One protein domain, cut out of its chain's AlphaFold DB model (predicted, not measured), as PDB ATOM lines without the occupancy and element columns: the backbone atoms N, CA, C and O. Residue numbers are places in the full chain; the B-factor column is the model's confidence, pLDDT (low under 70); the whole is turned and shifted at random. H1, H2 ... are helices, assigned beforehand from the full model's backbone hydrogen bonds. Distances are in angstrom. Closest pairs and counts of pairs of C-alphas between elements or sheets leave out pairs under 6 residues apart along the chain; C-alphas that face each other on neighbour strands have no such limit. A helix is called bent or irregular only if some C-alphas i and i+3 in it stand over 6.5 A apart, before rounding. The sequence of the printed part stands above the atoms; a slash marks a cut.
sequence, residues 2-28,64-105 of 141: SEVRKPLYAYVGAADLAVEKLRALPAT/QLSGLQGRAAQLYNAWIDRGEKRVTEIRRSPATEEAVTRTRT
ATOM      1  N   SER A   2     346.689 306.401 225.543       58.75
ATOM      2  CA  SER A   2     347.948 306.001 226.195       58.75
ATOM      3  C   SER A   2     347.778 305.953 227.716       58.75
ATOM      4  O   SER A   2     347.476 306.993 228.308       58.75
ATOM      5  N   GLU A   3     348.037 304.799 228.335       73.06
ATOM      6  CA  GLU A   3     348.056 304.583 229.796       73.06
ATOM      7  C   GLU A   3     348.773 305.710 230.562       73.06
ATOM      8  O   GLU A   3     348.337 306.130 231.628       73.06
ATOM      9  N   VAL A   4     349.804 306.297 229.948       83.56
ATOM     10  CA  VAL A   4     350.615 307.406 230.474       83.56
ATOM     11  C   VAL A   4     349.801 308.651 230.866       83.56
ATOM     12  O   VAL A   4     350.205 309.388 231.758       83.56
ATOM     13  N   ARG A   5     348.656 308.919 230.223       87.94
ATOM     14  CA  ARG A   5     347.847 310.129 230.498       87.94
ATOM     15  C   ARG A   5     346.791 309.920 231.577       87.94
ATOM     16  O   ARG A   5     346.267 310.901 232.099       87.94
ATOM     17  N   LYS A   6     346.492 308.666 231.925       89.62
ATOM     18  CA  LYS A   6     345.460 308.335 232.911       89.62
ATOM     19  C   LYS A   6     345.709 308.985 234.279       89.62
ATOM     20  O   LYS A   6     344.760 309.568 234.792       89.62
ATOM     21  N   PRO A   7     346.939 309.005 234.837       89.50
ATOM     22  CA  PRO A   7     347.181 309.674 236.118       89.50
ATOM     23  C   PRO A   7     346.855 311.172 236.088       89.50
ATOM     24  O   PRO A   7     346.277 311.702 237.033       89.50
ATOM     25  N   LEU A   8     347.166 311.854 234.979       91.31
ATOM     26  CA  LEU A   8     346.861 313.275 234.819       91.31
ATOM     27  C   LEU A   8     345.349 313.519 234.759       91.31
ATOM     28  O   LEU A   8     344.845 314.430 235.412       91.31
ATOM     29  N   TYR A   9     344.612 312.695 234.009       92.62
ATOM     30  CA  TYR A   9     343.155 312.797 233.966       92.62
ATOM     31  C   TYR A   9     342.516 312.467 235.314       92.62
ATOM     32  O   TYR A   9     341.637 313.205 235.740       92.62
ATOM     33  N   ALA A  10     342.997 311.448 236.026       91.12
ATOM     34  CA  ALA A  10     342.522 311.142 237.371       91.12
ATOM     35  C   ALA A  10     342.671 312.350 238.312       91.12
ATOM     36  O   ALA A  10     341.726 312.708 239.012       91.12
ATOM     37  N   TYR A  11     343.821 313.030 238.274       91.56
ATOM     38  CA  TYR A  11     344.049 314.242 239.060       91.56
ATOM     39  C   TYR A  11     343.062 315.365 238.703       91.56
ATOM     40  O   TYR A  11     342.427 315.938 239.588       91.56
ATOM     41  N   VAL A  12     342.879 315.650 237.408       93.81
ATOM     42  CA  VAL A  12     341.928 316.677 236.946       93.81
ATOM     43  C   VAL A  12     340.491 316.321 237.332       93.81
ATOM     44  O   VAL A  12     339.755 317.189 237.789       93.81
ATOM     45  N   GLY A  13     340.088 315.060 237.185       89.75
ATOM     46  CA  GLY A  13     338.751 314.604 237.555       89.75
ATOM     47  C   GLY A  13     338.489 314.679 239.058       89.75
ATOM     48  O   GLY A  13     337.394 315.069 239.461       89.75
ATOM     49  N   ALA A  14     339.488 314.372 239.891       90.12
ATOM     50  CA  ALA A  14     339.396 314.539 241.338       90.12
ATOM     51  C   ALA A  14     339.276 316.022 241.734       90.12
ATOM     52  O   ALA A  14     338.444 316.369 242.574       90.12
ATOM     53  N   ALA A  15     340.050 316.907 241.096       87.50
ATOM     54  CA  ALA A  15     339.966 318.349 241.323       87.50
ATOM     55  C   ALA A  15     338.613 318.931 240.876       87.50
ATOM     56  O   ALA A  15     338.001 319.703 241.613       87.50
ATOM     57  N   ASP A  16     338.114 318.527 239.705       89.88
ATOM     58  CA  ASP A  16     336.795 318.920 239.199       89.88
ATOM     59  C   ASP A  16     335.675 318.489 240.158       89.88
ATOM     60  O   ASP A  16     334.816 319.295 240.517       89.88
ATOM     61  N   LEU A  17     335.744 317.253 240.669       88.25
ATOM     62  CA  LEU A  17     334.814 316.757 241.680       88.25
ATOM     63  C   LEU A  17     334.898 317.565 242.984       88.25
ATOM     64  O   LEU A  17     333.863 317.902 243.553       88.25
ATOM     65  N   ALA A  18     336.100 317.899 243.459       84.25
ATOM     66  CA  ALA A  18     336.269 318.714 244.662       84.25
ATOM     67  C   ALA A  18     335.630 320.102 244.498       84.25
ATOM     68  O   ALA A  18     334.907 320.557 245.383       84.25
ATOM     69  N   VAL A  19     335.823 320.746 243.343       87.31
ATOM     70  CA  VAL A  19     335.192 322.037 243.025       87.31
ATOM     71  C   VAL A  19     333.671 321.911 242.936       87.31
ATOM     72  O   VAL A  19     332.964 322.775 243.448       87.31
ATOM     73  N   GLU A  20     333.151 320.842 242.330       86.44
ATOM     74  CA  GLU A  20     331.711 320.560 242.296       86.44
ATOM     75  C   GLU A  20     331.140 320.454 243.716       86.44
ATOM     76  O   GLU A  20     330.140 321.101 244.027       86.44
ATOM     77  N   LYS A  21     331.804 319.704 244.608       82.50
ATOM     78  CA  LYS A  21     331.376 319.570 246.008       82.50
ATOM     79  C   LYS A  21     331.468 320.886 246.773       82.50
ATOM     80  O   LYS A  21     330.540 321.197 247.507       82.50
ATOM     81  N   LEU A  22     332.519 321.680 246.565       79.62
ATOM     82  CA  LEU A  22     332.642 323.009 247.171       79.62
ATOM     83  C   LEU A  22     331.535 323.963 246.706       79.62
ATOM     84  O   LEU A  22     331.002 324.711 247.518       79.62
ATOM     85  N   ARG A  23     331.148 323.917 245.425       82.50
ATOM     86  CA  ARG A  23     330.046 324.732 244.884       82.50
ATOM     87  C   ARG A  23     328.666 324.275 245.344       82.50
ATOM     88  O   ARG A  23     327.755 325.091 245.404       82.50
ATOM     89  N   ALA A  24     328.503 322.986 245.632       78.81
ATOM     90  CA  ALA A  24     327.249 322.423 246.123       78.81
ATOM     91  C   ALA A  24     326.994 322.723 247.611       78.81
ATOM     92  O   ALA A  24     325.887 322.499 248.098       78.81
ATOM     93  N   LEU A  25     327.998 323.219 248.343       73.88
ATOM     94  CA  LEU A  25     327.834 323.633 249.731       73.88
ATOM     95  C   LEU A  25     327.202 325.038 249.802       73.88
ATOM     96  O   LEU A  25     327.670 325.952 249.121       73.88
ATOM     97  N   PRO A  26     326.173 325.259 250.642       63.53
ATOM     98  CA  PRO A  26     325.678 326.605 250.911       63.53
ATOM     99  C   PRO A  26     326.781 327.445 251.578       63.53
ATOM    100  O   PRO A  26     327.591 326.917 252.342       63.53
ATOM    101  N   ALA A  27     326.802 328.761 251.333       60.88
ATOM    102  CA  ALA A  27     327.825 329.691 251.840       60.88
ATOM    103  C   ALA A  27     328.014 329.679 253.380       60.88
ATOM    104  O   ALA A  27     328.998 330.196 253.896       60.88
ATOM    105  N   THR A  28     327.105 329.044 254.123       52.88
ATOM    106  CA  THR A  28     327.166 328.767 255.566       52.88
ATOM    107  C   THR A  28     328.085 327.596 255.970       52.88
ATOM    108  O   THR A  28     328.149 327.251 257.149       52.88
ATOM    109  N   GLN A  64     336.652 290.921 251.324       56.38
ATOM    110  CA  GLN A  64     336.394 292.323 251.671       56.38
ATOM    111  C   GLN A  64     337.507 293.258 251.178       56.38
ATOM    112  O   GLN A  64     337.215 294.329 250.649       56.38
ATOM    113  N   LEU A  65     338.770 292.833 251.267       56.56
ATOM    114  CA  LEU A  65     339.938 293.514 250.699       56.56
ATOM    115  C   LEU A  65     339.845 293.600 249.173       56.56
ATOM    116  O   LEU A  65     340.067 294.671 248.615       56.56
ATOM    117  N   SER A  66     339.444 292.519 248.503       61.22
ATOM    118  CA  SER A  66     339.232 292.502 247.047       61.22
ATOM    119  C   SER A  66     338.073 293.412 246.634       61.22
ATOM    120  O   SER A  66     338.172 294.145 245.651       61.22
ATOM    121  N   GLY A  67     336.993 293.446 247.421       64.69
ATOM    122  CA  GLY A  67     335.890 294.388 247.226       64.69
ATOM    123  C   GLY A  67     336.317 295.848 247.404       64.69
ATOM    124  O   GLY A  67     335.913 296.711 246.624       64.69
ATOM    125  N   LEU A  68     337.172 296.137 248.390       66.69
ATOM    126  CA  LEU A  68     337.745 297.470 248.607       66.69
ATOM    127  C   LEU A  68     338.698 297.878 247.478       66.69
ATOM    128  O   LEU A  68     338.601 299.000 246.986       66.69
ATOM    129  N   GLN A  69     339.560 296.968 247.017       67.38
ATOM    130  CA  GLN A  69     340.422 297.190 245.853       67.38
ATOM    131  C   GLN A  69     339.597 297.437 244.584       67.38
ATOM    132  O   GLN A  69     339.887 298.371 243.838       67.38
ATOM    133  N   GLY A  70     338.521 296.673 244.375       73.75
ATOM    134  CA  GLY A  70     337.590 296.870 243.264       73.75
ATOM    135  C   GLY A  70     336.917 298.243 243.297       73.75
ATOM    136  O   GLY A  70     336.888 298.938 242.283       73.75
ATOM    137  N   ARG A  71     336.443 298.690 244.469       78.31
ATOM    138  CA  ARG A  71     335.868 300.038 244.635       78.31
ATOM    139  C   ARG A  71     336.899 301.144 244.422       78.31
ATOM    140  O   ARG A  71     336.581 302.143 243.784       78.31
ATOM    141  N   ALA A  72     338.124 300.973 244.917       74.88
ATOM    142  CA  ALA A  72     339.203 301.938 244.711       74.88
ATOM    143  C   ALA A  72     339.557 302.070 243.221       74.88
ATOM    144  O   ALA A  72     339.672 303.183 242.709       74.88
ATOM    145  N   ALA A  73     339.643 300.946 242.504       80.44
ATOM    146  CA  ALA A  73     339.861 300.936 241.061       80.44
ATOM    147  C   ALA A  73     338.705 301.609 240.303       80.44
ATOM    148  O   ALA A  73     338.943 302.404 239.396       80.44
ATOM    149  N   GLN A  74     337.455 301.348 240.695       85.38
ATOM    150  CA  GLN A  74     336.282 301.998 240.101       85.38
ATOM    151  C   GLN A  74     336.280 303.513 240.328       85.38
ATOM    152  O   GLN A  74     336.024 304.261 239.390       85.38
ATOM    153  N   LEU A  75     336.608 303.973 241.538       87.06
ATOM    154  CA  LEU A  75     336.687 305.401 241.850       87.06
ATOM    155  C   LEU A  75     337.789 306.090 241.039       87.06
ATOM    156  O   LEU A  75     337.565 307.155 240.465       87.06
ATOM    157  N   TYR A  76     338.955 305.454 240.947       83.50
ATOM    158  CA  TYR A  76     340.065 305.952 240.144       83.50
ATOM    159  C   TYR A  76     339.697 306.042 238.656       83.50
ATOM    160  O   TYR A  76     339.923 307.074 238.028       83.50
ATOM    161  N   ASN A  77     339.053 305.011 238.102       89.81
ATOM    162  CA  ASN A  77     338.565 305.032 236.722       89.81
ATOM    163  C   ASN A  77     337.495 306.114 236.507       89.81
ATOM    164  O   ASN A  77     337.548 306.833 235.514       89.81
ATOM    165  N   ALA A  78     336.584 306.315 237.463       90.44
ATOM    166  CA  ALA A  78     335.593 307.386 237.389       90.44
ATOM    167  C   ALA A  78     336.242 308.782 237.370       90.44
ATOM    168  O   ALA A  78     335.775 309.679 236.661       90.44
ATOM    169  N   TRP A  79     337.335 308.981 238.116       92.00
ATOM    170  CA  TRP A  79     338.119 310.214 238.037       92.00
ATOM    171  C   TRP A  79     338.817 310.370 236.687       92.00
ATOM    172  O   TRP A  79     338.810 311.473 236.143       92.00
ATOM    173  N   ILE A  80     339.365 309.294 236.117       92.38
ATOM    174  CA  ILE A  80     339.946 309.324 234.767       92.38
ATOM    175  C   ILE A  80     338.899 309.781 233.749       92.38
ATOM    176  O   ILE A  80     339.142 310.749 233.034       92.38
ATOM    177  N   ASP A  81     337.729 309.144 233.727       94.50
ATOM    178  CA  ASP A  81     336.678 309.437 232.747       94.50
ATOM    179  C   ASP A  81     336.179 310.883 232.862       94.50
ATOM    180  O   ASP A  81     335.972 311.577 231.861       94.50
ATOM    181  N   ARG A  82     335.998 311.367 234.097       92.25
ATOM    182  CA  ARG A  82     335.612 312.757 234.361       92.25
ATOM    183  C   ARG A  82     336.692 313.730 233.896       92.25
ATOM    184  O   ARG A  82     336.384 314.697 233.199       92.25
ATOM    185  N   GLY A  83     337.948 313.479 234.258       92.38
ATOM    186  CA  GLY A  83     339.065 314.332 233.872       92.38
ATOM    187  C   GLY A  83     339.281 314.369 232.364       92.38
ATOM    188  O   GLY A  83     339.501 315.441 231.804       92.38
ATOM    189  N   GLU A  84     339.144 313.231 231.684       94.44
ATOM    190  CA  GLU A  84     339.236 313.152 230.228       94.44
ATOM    191  C   GLU A  84     338.137 313.974 229.551       94.44
ATOM    192  O   GLU A  84     338.431 314.764 228.645       94.44
ATOM    193  N   LYS A  85     336.885 313.851 230.014       95.12
ATOM    194  CA  LYS A  85     335.772 314.671 229.516       95.12
ATOM    195  C   LYS A  85     336.066 316.154 229.695       95.12
ATOM    196  O   LYS A  85     335.955 316.909 228.730       95.12
ATOM    197  N   ARG A  86     336.515 316.560 230.887       94.50
ATOM    198  CA  ARG A  86     336.794 317.967 231.194       94.50
ATOM    199  C   ARG A  86     337.926 318.537 230.344       94.50
ATOM    200  O   ARG A  86     337.789 319.620 229.782       94.50
ATOM    201  N   VAL A  87     339.031 317.808 230.197       93.56
ATOM    202  CA  VAL A  87     340.152 318.237 229.344       93.56
ATOM    203  C   VAL A  87     339.729 318.305 227.879       93.56
ATOM    204  O   VAL A  87     340.093 319.247 227.176       93.56
ATOM    205  N   THR A  88     338.948 317.332 227.410       94.25
ATOM    206  CA  THR A  88     338.447 317.312 226.031       94.25
ATOM    207  C   THR A  88     337.523 318.494 225.757       94.25
ATOM    208  O   THR A  88     337.650 319.129 224.712       94.25
ATOM    209  N   GLU A  89     336.636 318.821 226.693       94.38
ATOM    210  CA  GLU A  89     335.752 319.986 226.621       94.38
ATOM    211  C   GLU A  89     336.551 321.294 226.565       94.38
ATOM    212  O   GLU A  89     336.344 322.097 225.658       94.38
ATOM    213  N   ILE A  90     337.527 321.477 227.465       93.75
ATOM    214  CA  ILE A  90     338.409 322.654 227.466       93.75
ATOM    215  C   ILE A  90     339.126 322.771 226.123       93.75
ATOM    216  O   ILE A  90     339.093 323.826 225.496       93.75
ATOM    217  N   ARG A  91     339.718 321.675 225.641       91.69
ATOM    218  CA  ARG A  91     340.445 321.658 224.371       91.69
ATOM    219  C   ARG A  91     339.556 322.026 223.184       91.69
ATOM    220  O   ARG A  91     340.024 322.735 222.308       91.69
ATOM    221  N   ARG A  92     338.305 321.557 223.169       94.50
ATOM    222  CA  ARG A  92     337.331 321.821 222.097       94.50
ATOM    223  C   ARG A  92     336.608 323.160 222.238       94.50
ATOM    224  O   ARG A  92     335.816 323.504 221.364       94.50
ATOM    225  N   SER A  93     336.832 323.903 223.319       95.94
ATOM    226  CA  SER A  93     336.204 325.211 223.489       95.94
ATOM    227  C   SER A  93     336.700 326.190 222.410       95.94
ATOM    228  O   SER A  93     337.908 326.241 222.153       95.94
ATOM    229  N   PRO A  94     335.814 327.009 221.804       93.44
ATOM    230  CA  PRO A  94     336.204 327.958 220.757       93.44
ATOM    231  C   PRO A  94     337.336 328.891 221.191       93.44
ATOM    232  O   PRO A  94     338.301 329.088 220.460       93.44
ATOM    233  N   ALA A  95     337.282 329.383 222.433       94.19
ATOM    234  CA  ALA A  95     338.318 330.245 222.993       94.19
ATOM    235  C   ALA A  95     339.697 329.561 223.050       94.19
ATOM    236  O   ALA A  95     340.713 330.202 222.776       94.19
ATOM    237  N   THR A  96     339.747 328.264 223.374       93.50
ATOM    238  CA  THR A  96     341.006 327.504 223.425       93.50
ATOM    239  C   THR A  96     341.538 327.226 222.024       93.50
ATOM    240  O   THR A  96     342.723 327.441 221.775       93.50
ATOM    241  N   GLU A  97     340.679 326.819 221.088       94.88
ATOM    242  CA  GLU A  97     341.068 326.596 219.689       94.88
ATOM    243  C   GLU A  97     341.586 327.887 219.027       94.88
ATOM    244  O   GLU A  97     342.632 327.894 218.363       94.88
ATOM    245  N   GLU A  98     340.922 329.018 219.276       95.31
ATOM    246  CA  GLU A  98     341.381 330.327 218.817       95.31
ATOM    247  C   GLU A  98     342.722 330.712 219.445       95.31
ATOM    248  O   GLU A  98     343.629 331.152 218.735       95.31
ATOM    249  N   ALA A  99     342.884 330.530 220.758       94.44
ATOM    250  CA  ALA A  99     344.136 330.832 221.449       94.44
ATOM    251  C   ALA A  99     345.307 330.001 220.900       94.44
ATOM    252  O   ALA A  99     346.387 330.541 220.629       94.44
ATOM    253  N   VAL A 100     345.092 328.702 220.666       95.12
ATOM    254  CA  VAL A 100     346.083 327.805 220.053       95.12
ATOM    255  C   VAL A 100     346.434 328.268 218.641       95.12
ATOM    256  O   VAL A 100     347.615 328.343 218.286       95.12
ATOM    257  N   THR A 101     345.427 328.625 217.844       95.69
ATOM    258  CA  THR A 101     345.613 329.105 216.469       95.69
ATOM    259  C   THR A 101     346.421 330.399 216.439       95.69
ATOM    260  O   THR A 101     347.450 330.461 215.762       95.69
ATOM    261  N   ARG A 102     346.036 331.404 217.237       95.69
ATOM    262  CA  ARG A 102     346.760 332.683 217.334       95.69
ATOM    263  C   ARG A 102     348.212 332.469 217.758       95.69
ATOM    264  O   ARG A 102     349.114 333.058 217.163       95.69
ATOM    265  N   THR A 103     348.445 331.584 218.727       95.75
ATOM    266  CA  THR A 103     349.794 331.250 219.206       95.75
ATOM    267  C   THR A 103     350.637 330.627 218.095       95.75
ATOM    268  O   THR A 103     351.765 331.061 217.862       95.75
ATOM    269  N   ARG A 104     350.089 329.660 217.346       96.31
ATOM    270  CA  ARG A 104     350.785 329.064 216.192       96.31
ATOM    271  C   ARG A 104     351.132 330.106 215.137       96.31
ATOM    272  O   ARG A 104     352.263 330.126 214.654       96.31
ATOM    273  N   THR A 105     350.195 330.987 214.795       96.81
ATOM    274  CA  THR A 105     350.438 332.062 213.827       96.81
ATOM    275  C   THR A 105     351.537 333.008 214.303       96.81
ATOM    276  O   THR A 105     352.424 333.348 213.521       96.81
TER     277      THR A 105
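This is residues 2 to 28 and 64 to 105 of the 141 residues of an uncharacterized protein of Frankia asymbiotica (UniProt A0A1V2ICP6). Helix H1 crosses the longer helix H2 nearly at a right angle, as an X, and the short helix H3 turns off H2's last end. Residues 18 to 28 and 64 to 74 stick out as free arms. The printed part has 69 residues, with three named helices in the order H1, H2, H3 and no named strand: all helix. It is flat, 56 by 42 by 12 A, and only just loose, close to extended, with a radius of gyration of the C-alphas of 16.2 A.

H1, residues 3 to 24, touches H2, residues 64 to 92, with residues 6 to 16 alone, about perpendicular at 86 degrees; the closest C-alphas, of Gly 13 and Gly 83, are 3.7 A apart. H3, residues 94 to 105, is close to H2 but not clearly touching, the closest C-alphas, of Ile 90 and Thr 96, being 6.8 A apart, at a steep tilt of 64 degrees, the same way. H1 and H3 are apart. In H2 and H3 every O i to N i+4 pair is within hydrogen-bond range, in H1 16 of 18.

H1 begins at C-alpha 3 (348.056, 304.583, 229.796) and measures 31.9 A; it is only just irregular, C-alphas 4 and 7 being 7.0 A apart. H2 measures 41.8 A. H3 ends at C-alpha 105 (350.438, 332.062, 213.827).

The C-alphas farthest apart, of Gln 64 and Thr 105, are 56.6 A apart. Residues 29 to 63 are not printed; C-alphas 28 and 64 are 37.8 A apart across this cut. The link H2 to H3 is tight. The pLDDT is under 70 at residues 2, 26 to 28 and 64 to 69.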